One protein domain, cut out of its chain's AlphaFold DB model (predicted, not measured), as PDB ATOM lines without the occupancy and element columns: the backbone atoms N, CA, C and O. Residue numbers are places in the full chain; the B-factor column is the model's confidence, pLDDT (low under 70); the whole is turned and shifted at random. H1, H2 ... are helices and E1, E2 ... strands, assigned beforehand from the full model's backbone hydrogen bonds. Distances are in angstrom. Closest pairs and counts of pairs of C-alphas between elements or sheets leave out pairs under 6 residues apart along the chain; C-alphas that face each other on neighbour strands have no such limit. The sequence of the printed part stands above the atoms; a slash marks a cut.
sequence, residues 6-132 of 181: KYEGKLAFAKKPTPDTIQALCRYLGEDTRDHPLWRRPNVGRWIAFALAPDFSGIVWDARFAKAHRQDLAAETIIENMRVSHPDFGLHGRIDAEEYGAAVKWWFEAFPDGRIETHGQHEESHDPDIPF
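AT A GLANCE: This is residues 6 to 132 of the 181 residues of an uncharacterized protein of Candidatus Kentron sp. TC (UniProt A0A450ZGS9). A twisted, curved sheet of six antiparallel strands forms a wall with helix H2 packed on one face and the other face bare. Beyond H2, on the side away from the sheet, lies the loop of residues 31 to 46, while short helix H1 lies toward one end of the sheet and the tail of residues 120 to 132 runs off from E6. The 127 printed residues include E1, H1, E2, E3, H2, E4, E5 and E6 in that order, the sheet running E2, E3, E1, E4, E5, E6. The class is mixed, helices and strands, with under half of the residues in named elements. It is compact, with a radius of gyration of the C-alphas of 14.1 A and spans of 39 by 30 by 24 A.

IN THESE COORDINATES: E1 is residues 6 to 13, 22.5 A long, from C-alpha 6 at (38.836, -33.724, -11.014). H1 is residues 19 to 25, E2 residues 50 to 52 and E3 residues 58 to 61. H2, residues 71 to 85, is 21.8 A long and begins at C-alpha 71 at (46.300, -22.688, -12.108). E4, residues 91 to 99, is 24.9 A long. E5 is residues 106 to 110, 14.0 A long, and E6 is residues 116 to 119, ending at C-alpha 119 at (39.969, -20.982, -1.221).

HOW THE PARTS SIT: E1 and E4 are antiparallel at 178 degrees, with N 12 and O 92 2.7 A apart, within hydrogen-bond range. On the other side of E1 is E3, with N 59 and O 11 at 2.8 A. E3 forms a hairpin with edge strand E2, with N 51 and O 60 at 2.9 A. E4, E5 and E6 make a meander, each strand the antiparallel neighbour of the one before, with N 97 and O 106 at 2.8 A and N 109 and O 117 at 2.9 A. E1, H1, E2 and E3, H2, E4 are split strand-helix-strand units, two strands running the same way with another between them, and both crossovers are right-handed. H2 is on the sheet in two layers, a helix on one face of a sheet; its closest C-alphas to E5 are those of Asp 72 and Phe 108, 6.1 A. H1 only grazes the sheet, with residues 22 to 25. H1 and H2 only just touch, with 3 pairs of C-alphas within 8 A, the closest Leu 25 and Met 82 at 6.9 A, at a steep tilt of 48 degrees, opposite ways; H2 does so with residues 78 to 82 alone. In H1 every O i to N i+4 pair is within hydrogen-bond range, in H2 9 of 11.

THE WHOLE: The C-alphas farthest apart, those of Ser 85 and Gly 101, are 42.1 A apart. The printed part has no cut. The link from H1 to E2 is long, 24 residues. The mean pLDDT of the printed part is 79.9, and 29 residues are under 70, among them 63 to 69 and 122 to 132.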
ATOM      1  N   LYS A   6      39.685 -34.186  -9.926       76.75
ATOM      2  CA  LYS A   6      38.836 -33.724 -11.014       76.75
ATOM      3  C   LYS A   6      38.764 -32.204 -10.939       76.75
ATOM      4  O   LYS A   6      38.458 -31.659  -9.886       76.75
ATOM      5  N   TYR A   7      39.041 -31.542 -12.055       82.50
ATOM      6  CA  TYR A   7      38.902 -30.095 -12.170       82.50
ATOM      7  C   TYR A   7      37.657 -29.777 -12.989       82.50
ATOM      8  O   TYR A   7      37.494 -30.307 -14.090       82.50
ATOM      9  N   GLU A   8      36.787 -28.929 -12.456       85.62
ATOM     10  CA  GLU A   8      35.547 -28.501 -13.105       85.62
ATOM     11  C   GLU A   8      35.395 -26.985 -13.057       85.62
ATOM     12  O   GLU A   8      36.015 -26.310 -12.247       85.62
ATOM     13  N   GLY A   9      34.566 -26.441 -13.946       90.06
ATOM     14  CA  GLY A   9      34.282 -25.011 -14.013       90.06
ATOM     15  C   GLY A   9      34.822 -24.337 -15.273       90.06
ATOM     16  O   GLY A   9      35.340 -24.977 -16.192       90.06
ATOM     17  N   LYS A  10      34.650 -23.014 -15.328       93.88
ATOM     18  CA  LYS A  10      35.011 -22.180 -16.478       93.88
ATOM     19  C   LYS A  10      35.330 -20.761 -16.028       93.88
ATOM     20  O   LYS A  10      34.572 -20.164 -15.265       93.88
ATOM     21  N   LEU A  11      36.394 -20.203 -16.594       96.50
ATOM     22  CA  LEU A  11      36.694 -18.778 -16.524       96.50
ATOM     23  C   LEU A  11      36.210 -18.131 -17.826       96.50
ATOM     24  O   LEU A  11      36.872 -18.213 -18.859       96.50
ATOM     25  N   ALA A  12      35.016 -17.553 -17.796       96.88
ATOM     26  CA  ALA A  12      34.397 -16.882 -18.929       96.88
ATOM     27  C   ALA A  12      35.067 -15.532 -19.224       96.88
ATOM     28  O   ALA A  12      35.626 -14.897 -18.333       96.88
ATOM     29  N   PHE A  13      35.000 -15.064 -20.469       96.12
ATOM     30  CA  PHE A  13      35.476 -13.724 -20.804       96.12
ATOM     31  C   PHE A  13      34.573 -12.653 -20.186       96.12
ATOM     32  O   PHE A  13      33.364 -12.652 -20.403       96.12
ATOM     33  N   ALA A  14      35.163 -11.696 -19.465       95.19
ATOM     34  CA  ALA A  14      34.426 -10.595 -18.835       95.19
ATOM     35  C   ALA A  14      33.757  -9.654 -19.852       95.19
ATOM     36  O   ALA A  14      32.764  -8.993 -19.554       95.19
ATOM     37  N   LYS A  15      34.304  -9.598 -21.067       92.56
ATOM     38  CA  LYS A  15      33.743  -8.897 -22.223       92.56
ATOM     39  C   LYS A  15      33.771  -9.841 -23.416       92.56
ATOM     40  O   LYS A  15      34.606 -10.739 -23.474       92.56
ATOM     41  N   LYS A  16      32.891  -9.616 -24.396       89.38
ATOM     42  CA  LYS A  16      32.906 -10.396 -25.638       89.38
ATOM     43  C   LYS A  16      34.302 -10.295 -26.281       89.38
ATOM     44  O   LYS A  16      34.717  -9.177 -26.592       89.38
ATOM     45  N   PRO A  17      35.020 -11.413 -26.474       87.00
ATOM     46  CA  PRO A  17      36.371 -11.364 -27.006       87.00
ATOM     47  C   PRO A  17      36.335 -10.995 -28.493       87.00
ATOM     48  O   PRO A  17      35.419 -11.382 -29.226       87.00
ATOM     49  N   THR A  18      37.342 -10.255 -28.950       85.94
ATOM     50  CA  THR A  18      37.569 -10.062 -30.384       85.94
ATOM     51  C   THR A  18      38.369 -11.244 -30.946       85.94
ATOM     52  O   THR A  18      39.046 -11.945 -30.188       85.94
ATOM     53  N   PRO A  19      38.339 -11.468 -32.271       82.44
ATOM     54  CA  PRO A  19      39.238 -12.409 -32.939       82.44
ATOM     55  C   PRO A  19      40.709 -12.229 -32.518       82.44
ATOM     56  O   PRO A  19      41.373 -13.190 -32.138       82.44
ATOM     57  N   ASP A  20      41.190 -10.987 -32.494       83.06
ATOM     58  CA  ASP A  20      42.558 -10.652 -32.089       83.06
ATOM     59  C   ASP A  20      42.851 -11.022 -30.621       83.06
ATOM     60  O   ASP A  20      43.874 -11.638 -30.324       83.06
ATOM     61  N   THR A  21      41.908 -10.769 -29.704       86.12
ATOM     62  CA  THR A  21      42.017 -11.209 -28.302       86.12
ATOM     63  C   THR A  21      42.122 -12.729 -28.185       86.12
ATOM     64  O   THR A  21      42.946 -13.225 -27.418       86.12
ATOM     65  N   ILE A  22      41.318 -13.483 -28.942       84.19
ATOM     66  CA  ILE A  22      41.373 -14.953 -28.934       84.19
ATOM     67  C   ILE A  22      42.725 -15.433 -29.468       84.19
ATOM     68  O   ILE A  22      43.353 -16.302 -28.866       84.19
ATOM     69  N   GLN A  23      43.202 -14.855 -30.572       80.38
ATOM     70  CA  GLN A  23      44.480 -15.241 -31.166       80.38
ATOM     71  C   GLN A  23      45.656 -14.949 -30.227       80.38
ATOM     72  O   GLN A  23      46.569 -15.771 -30.119       80.38
ATOM     73  N   ALA A  24      45.630 -13.808 -29.537       84.19
ATOM     74  CA  ALA A  24      46.617 -13.462 -28.525       84.19
ATOM     75  C   ALA A  24      46.560 -14.428 -27.332       84.19
ATOM     76  O   ALA A  24      47.596 -14.977 -26.963       84.19
ATOM     77  N   LEU A  25      45.366 -14.723 -26.802       87.06
ATOM     78  CA  LEU A  25      45.177 -15.672 -25.700       87.06
ATOM     79  C   LEU A  25      45.739 -17.061 -26.035       87.06
ATOM     80  O   LEU A  25      46.425 -17.669 -25.216       87.06
ATOM     81  N   CYS A  26      45.491 -17.558 -27.246       82.62
ATOM     82  CA  CYS A  26      45.967 -18.869 -27.685       82.62
ATOM     83  C   CYS A  26      47.499 -19.011 -27.683       82.62
ATOM     84  O   CYS A  26      47.986 -20.133 -27.769       82.62
ATOM     85  N   ARG A  27      48.265 -17.914 -27.576       80.75
ATOM     86  CA  ARG A  27      49.730 -17.956 -27.411       80.75
ATOM     87  C   ARG A  27      50.170 -18.297 -25.989       80.75
ATOM     88  O   ARG A  27      51.338 -18.591 -25.799       80.75
ATOM     89  N   TYR A  28      49.270 -18.212 -25.013       81.69
ATOM     90  CA  TYR A  28      49.551 -18.528 -23.612       81.69
ATOM     91  C   TYR A  28      49.132 -19.957 -23.261       81.69
ATOM     92  O   TYR A  28      49.749 -20.598 -22.420       81.69
ATOM     93  N   LEU A  29      48.068 -20.466 -23.882       83.31
ATOM     94  CA  LEU A  29      47.474 -21.755 -23.523       83.31
ATOM     95  C   LEU A  29      48.427 -22.924 -23.820       83.31
ATOM     96  O   LEU A  29      48.844 -23.119 -24.959       83.31
ATOM     97  N   GLY A  30      48.720 -23.737 -22.805       76.25
ATOM     98  CA  GLY A  30      49.594 -24.908 -22.893       76.25
ATOM     99  C   GLY A  30      51.095 -24.621 -22.777       76.25
ATOM    100  O   GLY A  30      51.880 -25.562 -22.870       76.25
ATOM    101  N   GLU A  31      51.499 -23.365 -22.576       77.50
ATOM    102  CA  GLU A  31      52.909 -22.949 -22.528       77.50
ATOM    103  C   GLU A  31      53.534 -23.049 -21.118       77.50
ATOM    104  O   GLU A  31      52.836 -23.024 -20.095       77.50
ATOM    105  N   ASP A  32      54.871 -23.142 -21.075       76.31
ATOM    106  CA  ASP A  32      55.693 -23.059 -19.854       76.31
ATOM    107  C   ASP A  32      55.972 -21.592 -19.505       76.31
ATOM    108  O   ASP A  32      56.467 -20.817 -20.323       76.31
ATOM    109  N   THR A  33      55.677 -21.203 -18.269       73.25
ATOM    110  CA  THR A  33      55.844 -19.831 -17.763       73.25
ATOM    111  C   THR A  33      57.239 -19.545 -17.208       73.25
ATOM    112  O   THR A  33      57.532 -18.382 -16.926       73.25
ATOM    113  N   ARG A  34      58.083 -20.554 -16.962       71.62
ATOM    114  CA  ARG A  34      59.294 -20.383 -16.136       71.62
ATOM    115  C   ARG A  34      60.384 -19.562 -16.816       71.62
ATOM    116  O   ARG A  34      60.915 -18.628 -16.221       71.62
ATOM    117  N   ASP A  35      60.628 -19.840 -18.090       66.06
ATOM    118  CA  ASP A  35      61.725 -19.235 -18.854       66.06
ATOM    119  C   ASP A  35      61.224 -18.399 -20.043       66.06
ATOM    120  O   ASP A  35      61.948 -18.188 -21.017       66.06
ATOM    121  N   HIS A  36      59.970 -17.930 -20.005       66.75
ATOM    122  CA  HIS A  36      59.382 -17.263 -21.164       66.75
ATOM    123  C   HIS A  36      59.931 -15.827 -21.342       66.75
ATOM    124  O   HIS A  36      59.634 -14.949 -20.526       66.75
ATOM    125  N   PRO A  37      60.667 -15.528 -22.434       66.81
ATOM    126  CA  PRO A  37      61.463 -14.299 -22.564       66.81
ATOM    127  C   PRO A  37      60.636 -13.026 -22.783       66.81
ATOM    128  O   PRO A  37      61.156 -11.920 -22.661       66.81
ATOM    129  N   LEU A  38      59.360 -13.168 -23.146       67.31
ATOM    130  CA  LEU A  38      58.470 -12.048 -23.475       67.31
ATOM    131  C   LEU A  38      57.369 -11.816 -22.435       67.31
ATOM    132  O   LEU A  38      56.508 -10.969 -22.652       67.31
ATOM    133  N   TRP A  39      57.334 -12.592 -21.348       75.38
ATOM    134  CA  TRP A  39      56.261 -12.476 -20.359       75.38
ATOM    135  C   TRP A  39      56.649 -11.532 -19.231       75.38
ATOM    136  O   TRP A  39      57.779 -11.527 -18.759       75.38
ATOM    137  N   ARG A  40      55.680 -10.736 -18.783       75.19
ATOM    138  CA  ARG A  40      55.842  -9.761 -17.704       75.19
ATOM    139  C   ARG A  40      56.048 -10.426 -16.343       75.19
ATOM    140  O   ARG A  40      56.746  -9.880 -15.495       75.19
ATOM    141  N   ARG A  41      55.432 -11.592 -16.140       72.06
ATOM    142  CA  ARG A  41      55.522 -12.390 -14.912       72.06
ATOM    143  C   ARG A  41      55.946 -13.830 -15.213       72.06
ATOM    144  O   ARG A  41      55.114 -14.737 -15.144       72.06
ATOM    145  N   PRO A  42      57.218 -14.061 -15.578       68.69
ATOM    146  CA  PRO A  42      57.736 -15.418 -15.659       68.69
ATOM    147  C   PRO A  42      57.784 -16.036 -14.249       68.69
ATOM    148  O   PRO A  42      57.873 -15.314 -13.256       68.69
ATOM    149  N   ASN A  43      57.730 -17.365 -14.153       67.75
ATOM    150  CA  ASN A  43      57.806 -18.143 -12.898       67.75
ATOM    151  C   ASN A  43      56.643 -18.008 -11.893       67.75
ATOM    152  O   ASN A  43      56.735 -18.575 -10.804       67.75
ATOM    153  N   VAL A  44      55.555 -17.301 -12.222       70.00
ATOM    154  CA  VAL A  44      54.390 -17.188 -11.319       70.00
ATOM    155  C   VAL A  44      53.529 -18.454 -11.363       70.00
ATOM    156  O   VAL A  44      53.324 -19.094 -10.338       70.00
ATOM    157  N   GLY A  45      53.104 -18.896 -12.548       66.75
ATOM    158  CA  GLY A  45      52.737 -20.302 -12.770       66.75
ATOM    159  C   GLY A  45      53.979 -21.147 -13.072       66.75
ATOM    160  O   GLY A  45      55.062 -20.592 -13.259       66.75
ATOM    161  N   ARG A  46      53.842 -22.476 -13.190       69.31
ATOM    162  CA  ARG A  46      54.825 -23.313 -13.925       69.31
ATOM    163  C   ARG A  46      54.377 -23.612 -15.359       69.31
ATOM    164  O   ARG A  46      55.204 -23.693 -16.251       69.31
ATOM    165  N   TRP A  47      53.076 -23.807 -15.554       75.31
ATOM    166  CA  TRP A  47      52.475 -24.185 -16.831       75.31
ATOM    167  C   TRP A  47      51.066 -23.615 -16.917       75.31
ATOM    168  O   TRP A  47      50.342 -23.621 -15.917       75.31
ATOM    169  N   ILE A  48      50.663 -23.175 -18.106       80.50
ATOM    170  CA  ILE A  48      49.309 -22.686 -18.373       80.50
ATOM    171  C   ILE A  48      48.454 -23.850 -18.880       80.50
ATOM    172  O   ILE A  48      48.299 -24.064 -20.077       80.50
ATOM    173  N   ALA A  49      47.884 -24.623 -17.961       84.31
ATOM    174  CA  ALA A  49      47.097 -25.821 -18.249       84.31
ATOM    175  C   ALA A  49      45.611 -25.519 -18.486       84.31
ATOM    176  O   ALA A  49      44.712 -26.191 -17.974       84.31
ATOM    177  N   PHE A  50      45.361 -24.503 -19.301       85.62
ATOM    178  CA  PHE A  50      44.029 -24.144 -19.749       85.62
ATOM    179  C   PHE A  50      43.865 -24.428 -21.235       85.62
ATOM    180  O   PHE A  50      44.808 -24.334 -22.019       85.62
ATOM    181  N   ALA A  51      42.630 -24.710 -21.624       86.50
ATOM    182  CA  ALA A  51      42.201 -24.759 -23.007       86.50
ATOM    183  C   ALA A  51      41.087 -23.738 -23.232       86.50
ATOM    184  O   ALA A  51      40.329 -23.400 -22.321       86.50
ATOM    185  N   LEU A  52      40.970 -23.265 -24.470       86.75
ATOM    186  CA  LEU A  52      39.833 -22.460 -24.879       86.75
ATOM    187  C   LEU A  52      38.571 -23.325 -24.815       86.75
ATOM    188  O   LEU A  52      38.566 -24.467 -25.286       86.75
ATOM    189  N   ALA A  53      37.511 -22.790 -24.217       84.50
ATOM    190  CA  ALA A  53      36.235 -23.477 -24.164       84.50
ATOM    191  C   ALA A  53      35.738 -23.745 -25.600       84.50
ATOM    192  O   ALA A  53      35.890 -22.879 -26.466       84.50
ATOM    193  N   PRO A  54      35.113 -24.904 -25.876       76.81
ATOM    194  CA  PRO A  54      34.659 -25.251 -27.224       76.81
ATOM    195  C   PRO A  54      33.647 -24.267 -27.841       76.81
ATOM    196  O   PRO A  54      33.435 -24.287 -29.046       76.81
ATOM    197  N   ASP A  55      32.983 -23.464 -27.012       78.19
ATOM    198  CA  ASP A  55      32.024 -22.421 -27.390       78.19
ATOM    199  C   ASP A  55      32.652 -21.015 -27.449       78.19
ATOM    200  O   ASP A  55      31.932 -20.029 -27.597       78.19
ATOM    201  N   PHE A  56      33.977 -20.904 -27.299       79.94
ATOM    202  CA  PHE A  56      34.728 -19.643 -27.253       79.94
ATOM    203  C   PHE A  56      34.255 -18.667 -26.169       79.94
ATOM    204  O   PHE A  56      34.512 -17.467 -26.252       79.94
ATOM    205  N   SER A  57      33.567 -19.156 -25.137       85.88
ATOM    206  CA  SER A  57      33.039 -18.301 -24.070       85.88
ATOM    207  C   SER A  57      34.061 -17.986 -22.976       85.88
ATOM    208  O   SER A  57      33.797 -17.142 -22.122       85.88
ATOM    209  N   GLY A  58      35.220 -18.647 -22.983       92.38
ATOM    210  CA  GLY A  58      36.247 -18.496 -21.961       92.38
ATOM    211  C   GLY A  58      37.303 -19.584 -22.031       92.38
ATOM    212  O   GLY A  58      37.504 -20.199 -23.078       92.38
ATOM    213  N   ILE A  59      37.940 -19.854 -20.897       92.88
ATOM    214  CA  ILE A  59      38.916 -20.929 -20.733       92.88
ATOM    215  C   ILE A  59      38.462 -21.933 -19.674       92.88
ATOM    216  O   ILE A  59      37.764 -21.595 -18.716       92.88
ATOM    217  N   VAL A  60      38.855 -23.185 -19.865       90.56
ATOM    218  CA  VAL A  60      38.552 -24.317 -18.984       90.56
ATOM    219  C   VAL A  60      39.832 -25.069 -18.663       90.56
ATOM    220  O   VAL A  60      40.815 -24.967 -19.402       90.56
ATOM    221  N   TRP A  61      39.822 -25.834 -17.572       86.25
ATOM    222  CA  TRP A  61      40.937 -26.722 -17.262       86.25
ATOM    223  C   TRP A  61      41.164 -27.715 -18.401       86.25
ATOM    224  O   TRP A  61      40.233 -28.373 -18.870       86.25
ATOM    225  N   ASP A  62      42.411 -27.858 -18.833       81.75
ATOM    226  CA  ASP A  62      42.761 -28.841 -19.843       81.75
ATOM    227  C   ASP A  62      43.057 -30.194 -19.187       81.75
ATOM    228  O   ASP A  62      44.069 -30.388 -18.512       81.75
ATOM    229  N   ALA A  63      42.160 -31.158 -19.400       67.56
ATOM    230  CA  ALA A  63      42.245 -32.497 -18.819       67.56
ATOM    231  C   ALA A  63      43.538 -33.252 -19.189       67.56
ATOM    232  O   ALA A  63      43.948 -34.153 -18.457       67.56
ATOM    233  N   ARG A  64      44.226 -32.871 -20.278       66.00
ATOM    234  CA  ARG A  64      45.554 -33.419 -20.627       66.00
ATOM    235  C   ARG A  64      46.596 -33.107 -19.557       66.00
ATOM    236  O   ARG A  64      47.541 -33.864 -19.357       66.00
ATOM    237  N   PHE A  65      46.383 -32.012 -18.842       64.81
ATOM    238  CA  PHE A  65      47.227 -31.504 -17.782       64.81
ATOM    239  C   PHE A  65      46.550 -31.665 -16.416       64.81
ATOM    240  O   PHE A  65      46.683 -30.806 -15.552       64.81
ATOM    241  N   ALA A  66      45.855 -32.782 -16.172       57.06
ATOM    242  CA  ALA A  66      45.178 -33.091 -14.899       57.06
ATOM    243  C   ALA A  66      46.079 -33.053 -13.639       57.06
ATOM    244  O   ALA A  66      45.602 -33.261 -12.529       57.06
ATOM    245  N   LYS A  67      47.386 -32.816 -13.790       61.88
ATOM    246  CA  LYS A  67      48.357 -32.653 -12.697       61.88
ATOM    247  C   LYS A  67      49.027 -31.278 -12.675       61.88
ATOM    248  O   LYS A  67      49.940 -31.076 -11.889       61.88
ATOM    249  N   ALA A  68      48.665 -30.357 -13.562       61.34
ATOM    250  CA  ALA A  68      49.258 -29.030 -13.537       61.34
ATOM    251  C   ALA A  68      48.818 -28.294 -12.270       61.34
ATOM    252  O   ALA A  68      47.640 -28.235 -11.947       61.34
ATOM    253  N   HIS A  69      49.783 -27.767 -11.527       68.06
ATOM    254  CA  HIS A  69      49.550 -27.160 -10.220       68.06
ATOM    255  C   HIS A  69      49.413 -25.634 -10.341       68.06
ATOM    256  O   HIS A  69      49.882 -25.050 -11.322       68.06
ATOM    257  N   ARG A  70      48.787 -24.996  -9.339       78.44
ATOM    258  CA  ARG A  70      48.649 -23.530  -9.199       78.44
ATOM    259  C   ARG A  70      48.078 -22.816 -10.436       78.44
ATOM    260  O   ARG A  70      48.651 -21.855 -10.951       78.44
ATOM    261  N   GLN A  71      46.951 -23.308 -10.948       84.12
ATOM    262  CA  GLN A  71      46.300 -22.688 -12.108       84.12
ATOM    263  C   GLN A  71      45.629 -21.343 -11.793       84.12
ATOM    264  O   GLN A  71      45.386 -20.568 -12.712       84.12
ATOM    265  N   ASP A  72      45.438 -21.018 -10.514       88.06
ATOM    266  CA  ASP A  72      45.183 -19.656 -10.036       88.06
ATOM    267  C   ASP A  72      46.274 -18.688 -10.521       88.06
ATOM    268  O   ASP A  72      45.985 -17.687 -11.175       88.06
ATOM    269  N   LEU A  73      47.545 -19.044 -10.309       86.94
ATOM    270  CA  LEU A  73      48.695 -18.237 -10.721       86.94
ATOM    271  C   LEU A  73      48.892 -18.233 -12.242       86.94
ATOM    272  O   LEU A  73      49.330 -17.237 -12.821       86.94
ATOM    273  N   ALA A  74      48.552 -19.335 -12.917       86.38
ATOM    274  CA  ALA A  74      48.541 -19.376 -14.378       86.38
ATOM    275  C   ALA A  74      47.467 -18.441 -14.962       86.38
ATOM    276  O   ALA A  74      47.744 -17.719 -15.918       86.38
ATOM    277  N   ALA A  75      46.270 -18.405 -14.367       91.31
ATOM    278  CA  ALA A  75      45.209 -17.484 -14.762       91.31
ATOM    279  C   ALA A  75      45.616 -16.025 -14.506       91.31
ATOM    280  O   ALA A  75      45.417 -15.187 -15.385       91.31
ATOM    281  N   GLU A  76      46.263 -15.731 -13.372       90.69
ATOM    282  CA  GLU A  76      46.826 -14.402 -13.089       90.69
ATOM    283  C   GLU A  76      47.836 -14.005 -14.173       90.69
ATOM    284  O   GLU A  76      47.745 -12.928 -14.764       90.69
ATOM    285  N   THR A  77      48.750 -14.921 -14.508       89.44
ATOM    286  CA  THR A  77      49.773 -14.713 -15.541       89.44
ATOM    287  C   THR A  77      49.142 -14.423 -16.904       89.44
ATOM    288  O   THR A  77      49.584 -13.498 -17.589       89.44
ATOM    289  N   ILE A  78      48.097 -15.159 -17.304       91.19
ATOM    290  CA  ILE A  78      47.355 -14.877 -18.543       91.19
ATOM    291  C   ILE A  78      46.775 -13.464 -18.501       91.19
ATOM    292  O   ILE A  78      47.003 -12.693 -19.432       91.19
ATOM    293  N   ILE A  79      46.027 -13.126 -17.444       92.94
ATOM    294  CA  ILE A  79      45.325 -11.840 -17.330       92.94
ATOM    295  C   ILE A  79      46.317 -10.685 -17.432       92.94
ATOM    296  O   ILE A  79      46.095  -9.749 -18.200       92.94
ATOM    297  N   GLU A  80      47.430 -10.756 -16.711       90.44
ATOM    298  CA  GLU A  80      48.411  -9.679 -16.710       90.44
ATOM    299  C   GLU A  80      49.128  -9.493 -18.037       90.44
ATOM    300  O   GLU A  80      49.305  -8.356 -18.475       90.44
ATOM    301  N   ASN A  81      49.549 -10.585 -18.676       90.06
ATOM    302  CA  ASN A  81      50.236 -10.492 -19.957       90.06
ATOM    303  C   ASN A  81      49.276 -10.056 -21.069       90.06
ATOM    304  O   ASN A  81      49.625  -9.195 -21.872       90.06
ATOM    305  N   MET A  82      48.042 -10.574 -21.080       91.81
ATOM    306  CA  MET A  82      47.014 -10.144 -22.030       91.81
ATOM    307  C   MET A  82      46.691  -8.659 -21.880       91.81
ATOM    308  O   MET A  82      46.559  -7.967 -22.883       91.81
ATOM    309  N   ARG A  83      46.635  -8.133 -20.651       93.19
ATOM    310  CA  ARG A  83      46.352  -6.710 -20.403       93.19
ATOM    311  C   ARG A  83      47.410  -5.744 -20.926       93.19
ATOM    312  O   ARG A  83      47.112  -4.560 -21.050       93.19
ATOM    313  N   VAL A  84      48.610  -6.220 -21.268       89.88
ATOM    314  CA  VAL A  84      49.637  -5.385 -21.911       89.88
ATOM    315  C   VAL A  84      49.188  -4.942 -23.307       89.88
ATOM    316  O   VAL A  84      49.362  -3.778 -23.658       89.88
ATOM    317  N   SER A  85      48.595  -5.844 -24.094       88.25
ATOM    318  CA  SER A  85      48.104  -5.558 -25.453       88.25
ATOM    319  C   SER A  85      46.590  -5.349 -25.530       88.25
ATOM    320  O   SER A  85      46.103  -4.684 -26.439       88.25
ATOM    321  N   HIS A  86      45.842  -5.885 -24.566       91.44
ATOM    322  CA  HIS A  86      44.382  -5.848 -24.498       91.44
ATOM    323  C   HIS A  86      43.951  -5.357 -23.109       91.44
ATOM    324  O   HIS A  86      43.557  -6.175 -22.278       91.44
ATOM    325  N   PRO A  87      44.011  -4.041 -22.819       92.31
ATOM    326  CA  PRO A  87      43.784  -3.502 -21.468       92.31
ATOM    327  C   PRO A  87      42.432  -3.877 -20.848       92.31
ATOM    328  O   PRO A  87      42.307  -4.003 -19.635       92.31
ATOM    329  N   ASP A  88      41.431  -4.095 -21.699       91.88
ATOM    330  CA  ASP A  88      40.078  -4.503 -21.327       91.88
ATOM    331  C   ASP A  88      39.907  -6.015 -21.109       91.88
ATOM    332  O   ASP A  88      38.802  -6.471 -20.803       91.88
ATOM    333  N   PHE A  89      40.965  -6.808 -21.299       94.94
ATOM    334  CA  PHE A  89      40.917  -8.247 -21.098       94.94
ATOM    335  C   PHE A  89      40.643  -8.579 -19.630       94.94
ATOM    336  O   PHE A  89      41.273  -8.054 -18.707       94.94
ATOM    337  N   GLY A  90      39.714  -9.500 -19.417       95.44
ATOM    338  CA  GLY A  90      39.359  -9.999 -18.102       95.44
ATOM    339  C   GLY A  90      38.694 -11.356 -18.219       95.44
ATOM    340  O   GLY A  90      38.062 -11.678 -19.231       95.44
ATOM    341  N   LEU A  91      38.837 -12.138 -17.160       96.75
ATOM    342  CA  LEU A  91      38.165 -13.412 -16.990       96.75
ATOM    343  C   LEU A  91      37.280 -13.330 -15.752       96.75
ATOM    344  O   LEU A  91      37.578 -12.578 -14.830       96.75
ATOM    345  N   HIS A  92      36.196 -14.093 -15.730       97.25
ATOM    346  CA  HIS A  92      35.357 -14.211 -14.553       97.25
ATOM    347  C   HIS A  92      34.780 -15.613 -14.400       97.25
ATOM    348  O   HIS A  92      34.578 -16.325 -15.382       97.25
ATOM    349  N   GLY A  93      34.468 -15.994 -13.168       96.69
ATOM    350  CA  GLY A  93      33.949 -17.318 -12.849       96.69
ATOM    351  C   GLY A  93      34.986 -18.164 -12.135       96.69
ATOM    352  O   GLY A  93      36.031 -17.672 -11.713       96.69
ATOM    353  N   ARG A  94      34.674 -19.443 -11.969       95.19
ATOM    354  CA  ARG A  94      35.300 -20.287 -10.956       95.19
ATOM    355  C   ARG A  94      35.731 -21.630 -11.523       95.19
ATOM    356  O   ARG A  94      35.079 -22.171 -12.420       95.19
ATOM    357  N   ILE A  95      36.827 -22.139 -10.974       92.00
ATOM    358  CA  ILE A  95      37.330 -23.492 -11.182       92.00
ATOM    359  C   ILE A  95      37.405 -24.194  -9.828       92.00
ATOM    360  O   ILE A  95      38.026 -23.694  -8.889       92.00
ATOM    361  N   ASP A  96      36.797 -25.367  -9.757       89.56
ATOM    362  CA  ASP A  96      36.769 -26.253  -8.605       89.56
ATOM    363  C   ASP A  96      37.729 -27.427  -8.814       89.56
ATOM    364  O   ASP A  96      37.805 -27.985  -9.909       89.56
ATOM    365  N   ALA A  97      38.441 -27.823  -7.759       84.25
ATOM    366  CA  ALA A  97      39.190 -29.072  -7.704       84.25
ATOM    367  C   ALA A  97      38.590 -30.001  -6.645       84.25
ATOM    368  O   ALA A  97      38.609 -29.732  -5.437       84.25
ATOM    369  N   GLU A  98      38.080 -31.130  -7.118       79.31
ATOM    370  CA  GLU A  98      37.467 -32.168  -6.307       79.31
ATOM    371  C   GLU A  98      38.360 -33.412  -6.297       79.31
ATOM    372  O   GLU A  98      38.723 -33.950  -7.343       79.31
ATOM    373  N   GLU A  99      38.713 -33.910  -5.114       72.25
ATOM    374  CA  GLU A  99      39.277 -35.256  -4.998       72.25
ATOM    375  C   GLU A  99      38.140 -36.274  -5.129       72.25
ATOM    376  O   GLU A  99      37.125 -36.142  -4.450       72.25
ATOM    377  N   TYR A 100      38.307 -37.288  -5.986       60.69
ATOM    378  CA  TYR A 100      37.261 -38.271  -6.293       60.69
ATOM    379  C   TYR A 100      36.538 -38.792  -5.036       60.69
ATOM    380  O   TYR A 100      37.139 -39.484  -4.210       60.69
ATOM    381  N   GLY A 101      35.239 -38.491  -4.924       60.22
ATOM    382  CA  GLY A 101      34.382 -38.955  -3.828       60.22
ATOM    383  C   GLY A 101      34.457 -38.119  -2.544       60.22
ATOM    384  O   GLY A 101      34.036 -38.600  -1.492       60.22
ATOM    385  N   ALA A 102      34.988 -36.895  -2.603       66.31
ATOM    386  CA  ALA A 102      35.059 -35.965  -1.480       66.31
ATOM    387  C   ALA A 102      34.419 -34.608  -1.821       66.31
ATOM    388  O   ALA A 102      34.206 -34.272  -2.978       66.31
ATOM    389  N   ALA A 103      34.129 -33.798  -0.798       73.12
ATOM    390  CA  ALA A 103      33.740 -32.402  -1.006       73.12
ATOM    391  C   ALA A 103      34.871 -31.616  -1.700       73.12
ATOM    392  O   ALA A 103      36.045 -31.922  -1.486       73.12
ATOM    393  N   VAL A 104      34.525 -30.583  -2.482       75.12
ATOM    394  CA  VAL A 104      35.501 -29.667  -3.103       75.12
ATOM    395  C   VAL A 104      36.410 -29.085  -2.019       75.12
ATOM    396  O   VAL A 104      35.945 -28.382  -1.120       75.12
ATOM    397  N   LYS A 105      37.707 -29.394  -2.096       79.06
ATOM    398  CA  LYS A 105      38.703 -28.983  -1.089       79.06
ATOM    399  C   LYS A 105      39.471 -27.735  -1.486       79.06
ATOM    400  O   LYS A 105      40.006 -27.062  -0.609       79.06
ATOM    401  N   TRP A 106      39.526 -27.440  -2.780       87.12
ATOM    402  CA  TRP A 106      40.193 -26.266  -3.311       87.12
ATOM    403  C   TRP A 106      39.433 -25.719  -4.510       87.12
ATOM    404  O   TRP A 106      38.909 -26.479  -5.321       87.12
ATOM    405  N   TRP A 107      39.389 -24.400  -4.624       90.69
ATOM    406  CA  TRP A 107      38.854 -23.715  -5.791       90.69
ATOM    407  C   TRP A 107      39.481 -22.333  -5.920       90.69
ATOM    408  O   TRP A 107      40.020 -21.781  -4.955       90.69
ATOM    409  N   PHE A 108      39.392 -21.767  -7.117       93.12
ATOM    410  CA  PHE A 108      39.742 -20.376  -7.344       93.12
ATOM    411  C   PHE A 108      38.738 -19.699  -8.266       93.12
ATOM    412  O   PHE A 108      38.133 -20.327  -9.137       93.12
ATOM    413  N   GLU A 109      38.563 -18.404  -8.054       96.12
ATOM    414  CA  GLU A 109      37.633 -17.561  -8.785       96.12
ATOM    415  C   GLU A 109      38.375 -16.359  -9.353       96.12
ATOM    416  O   GLU A 109      39.154 -15.706  -8.660       96.12
ATOM    417  N   ALA A 110      38.144 -16.089 -10.633       96.81
ATOM    418  CA  ALA A 110      38.587 -14.872 -11.286       96.81
ATOM    419  C   ALA A 110      37.442 -13.860 -11.302       96.81
ATOM    420  O   ALA A 110      36.270 -14.218 -11.469       96.81
ATOM    421  N   PHE A 111      37.797 -12.587 -11.198       96.00
ATOM    422  CA  PHE A 111      36.867 -11.471 -11.267       96.00
ATOM    423  C   PHE A 111      37.174 -10.577 -12.475       96.00
ATOM    424  O   PHE A 111      38.330 -10.474 -12.891       96.00
ATOM    425  N   PRO A 112      36.165  -9.871 -13.030       91.25
ATOM    426  CA  PRO A 112      36.343  -9.010 -14.204       91.25
ATOM    427  C   PRO A 112      37.446  -7.950 -14.069       91.25
ATOM    428  O   PRO A 112      38.072  -7.568 -15.057       91.25
ATOM    429  N   ASP A 113      37.701  -7.482 -12.845       90.75
ATOM    430  CA  ASP A 113      38.757  -6.523 -12.504       90.75
ATOM    431  C   ASP A 113      40.169  -7.140 -12.531       90.75
ATOM    432  O   ASP A 113      41.165  -6.417 -12.503       90.75
ATOM    433  N   GLY A 114      40.280  -8.452 -12.736       89.69
ATOM    434  CA  GLY A 114      41.524  -9.217 -12.794       89.69
ATOM    435  C   GLY A 114      41.984  -9.754 -11.444       89.69
ATOM    436  O   GLY A 114      43.041 -10.376 -11.385       89.69
ATOM    437  N   ARG A 115      41.213  -9.537 -10.371       93.75
ATOM    438  CA  ARG A 115      41.462 -10.173  -9.078       93.75
ATOM    439  C   ARG A 115      41.232 -11.677  -9.193       93.75
ATOM    440  O   ARG A 115      40.315 -12.121  -9.886       93.75
ATOM    441  N   ILE A 116      42.052 -12.445  -8.483       93.75
ATOM    442  CA  ILE A 116      41.869 -13.883  -8.301       93.75
ATOM    443  C   ILE A 116      41.786 -14.172  -6.811       93.75
ATOM    444  O   ILE A 116      42.638 -13.731  -6.041       93.75
ATOM    445  N   GLU A 117      40.760 -14.913  -6.411       94.44
ATOM    446  CA  GLU A 117      40.619 -15.431  -5.054       94.44
ATOM    447  C   GLU A 117      40.788 -16.940  -5.052       94.44
ATOM    448  O   GLU A 117      40.335 -17.635  -5.956       94.44
ATOM    449  N   THR A 118      41.465 -17.442  -4.026       91.94
ATOM    450  CA  THR A 118      41.721 -18.868  -3.838       91.94
ATOM    451  C   THR A 118      41.180 -19.285  -2.486       91.94
ATOM    452  O   THR A 118      41.282 -18.547  -1.506       91.94
ATOM    453  N   HIS A 119      40.591 -20.472  -2.430       90.31
ATOM    454  CA  HIS A 119      39.969 -20.982  -1.221       90.31
ATOM    455  C   HIS A 119      40.307 -22.448  -1.010       90.31
ATOM    456  O   HIS A 119      40.358 -23.241  -1.950       90.31
ATOM    457  N   GLY A 120      40.469 -22.802   0.264       82.69
ATOM    458  CA  GLY A 120      40.856 -24.141   0.682       82.69
ATOM    459  C   GLY A 120      42.360 -24.384   0.589       82.69
ATOM    460  O   GLY A 120      43.117 -23.593   0.022       82.69
ATOM    461  N   GLN A 121      42.813 -25.476   1.199       70.06
ATOM    462  CA  GLN A 121      44.215 -25.865   1.129       70.06
ATOM    463  C   GLN A 121      44.460 -26.641  -0.161       70.06
ATOM    464  O   GLN A 121      43.914 -27.722  -0.370       70.06
ATOM    465  N   HIS A 122      45.311 -26.084  -1.016       66.12
ATOM    466  CA  HIS A 122      45.890 -26.829  -2.119       66.12
ATOM    467  C   HIS A 122      47.067 -27.645  -1.571       66.12
ATOM    468  O   HIS A 122      48.154 -27.101  -1.372       66.12
ATOM    469  N   GLU A 123      46.861 -28.932  -1.277       55.69
ATOM    470  CA  GLU A 123      47.974 -29.819  -0.922       55.69
ATOM    471  C   GLU A 123      48.876 -30.004  -2.152       55.69
ATOM    472  O   GLU A 123      48.533 -30.690  -3.115       55.69
ATOM    473  N   GLU A 124      50.045 -29.363  -2.128       51.44
ATOM    474  CA  GLU A 124      51.096 -29.544  -3.126       51.44
ATOM    475  C   GLU A 124      51.712 -30.942  -2.987       51.44
ATOM    476  O   GLU A 124      52.770 -31.126  -2.392       51.44
ATOM    477  N   SER A 125      51.078 -31.966  -3.558       45.09
ATOM    478  CA  SER A 125      51.770 -33.233  -3.792       45.09
ATOM    479  C   SER A 125      52.630 -33.091  -5.050       45.09
ATOM    480  O   SER A 125      52.219 -33.480  -6.145       45.09
ATOM    481  N   HIS A 126      53.803 -32.472  -4.911       42.50
ATOM    482  CA  HIS A 126      54.822 -32.516  -5.953       42.50
ATOM    483  C   HIS A 126      55.403 -33.932  -6.005       42.50
ATOM    484  O   HIS A 126      56.077 -34.361  -5.073       42.50
ATOM    485  N   ASP A 127      55.131 -34.652  -7.088       43.41
ATOM    486  CA  ASP A 127      55.817 -35.903  -7.402       43.41
ATOM    487  C   ASP A 127      56.829 -35.612  -8.529       43.41
ATOM    488  O   ASP A 127      56.421 -35.474  -9.689       43.41
ATOM    489  N   PRO A 128      58.123 -35.425  -8.202       44.66
ATOM    490  CA  PRO A 128      59.175 -35.178  -9.190       44.66
ATOM    491  C   PRO A 128      59.432 -36.392 -10.102       44.66
ATOM    492  O   PRO A 128      60.023 -36.219 -11.168       44.66
ATOM    493  N   ASP A 129      58.961 -37.584  -9.715       38.09
ATOM    494  CA  ASP A 129      59.148 -38.858 -10.417       38.09
ATOM    495  C   ASP A 129      57.963 -39.225 -11.317       38.09
ATOM    496  O   ASP A 129      58.006 -40.230 -12.030       38.09
ATOM    497  N   ILE A 130      56.900 -38.415 -11.344       41.97
ATOM    498  CA  ILE A 130      56.009 -38.393 -12.500       41.97
ATOM    499  C   ILE A 130      56.797 -37.645 -13.570       41.97
ATOM    500  O   ILE A 130      56.865 -36.416 -13.485       41.97
ATOM    501  N   PRO A 131      57.361 -38.317 -14.600       38.34
ATOM    502  CA  PRO A 131      57.730 -37.605 -15.804       38.34
ATOM    503  C   PRO A 131      56.455 -36.901 -16.241       38.34
ATOM    504  O   PRO A 131      55.490 -37.531 -16.681       38.34
ATOM    505  N   PHE A 132      56.404 -35.584 -16.042       40.78
ATOM    506  CA  PHE A 132      55.424 -34.790 -16.740       40.78
ATOM    507  C   PHE A 132      55.680 -35.138 -18.194       40.78
ATOM    508  O   PHE A 132      56.824 -35.087 -18.657       40.78
TER     509      PHE A 132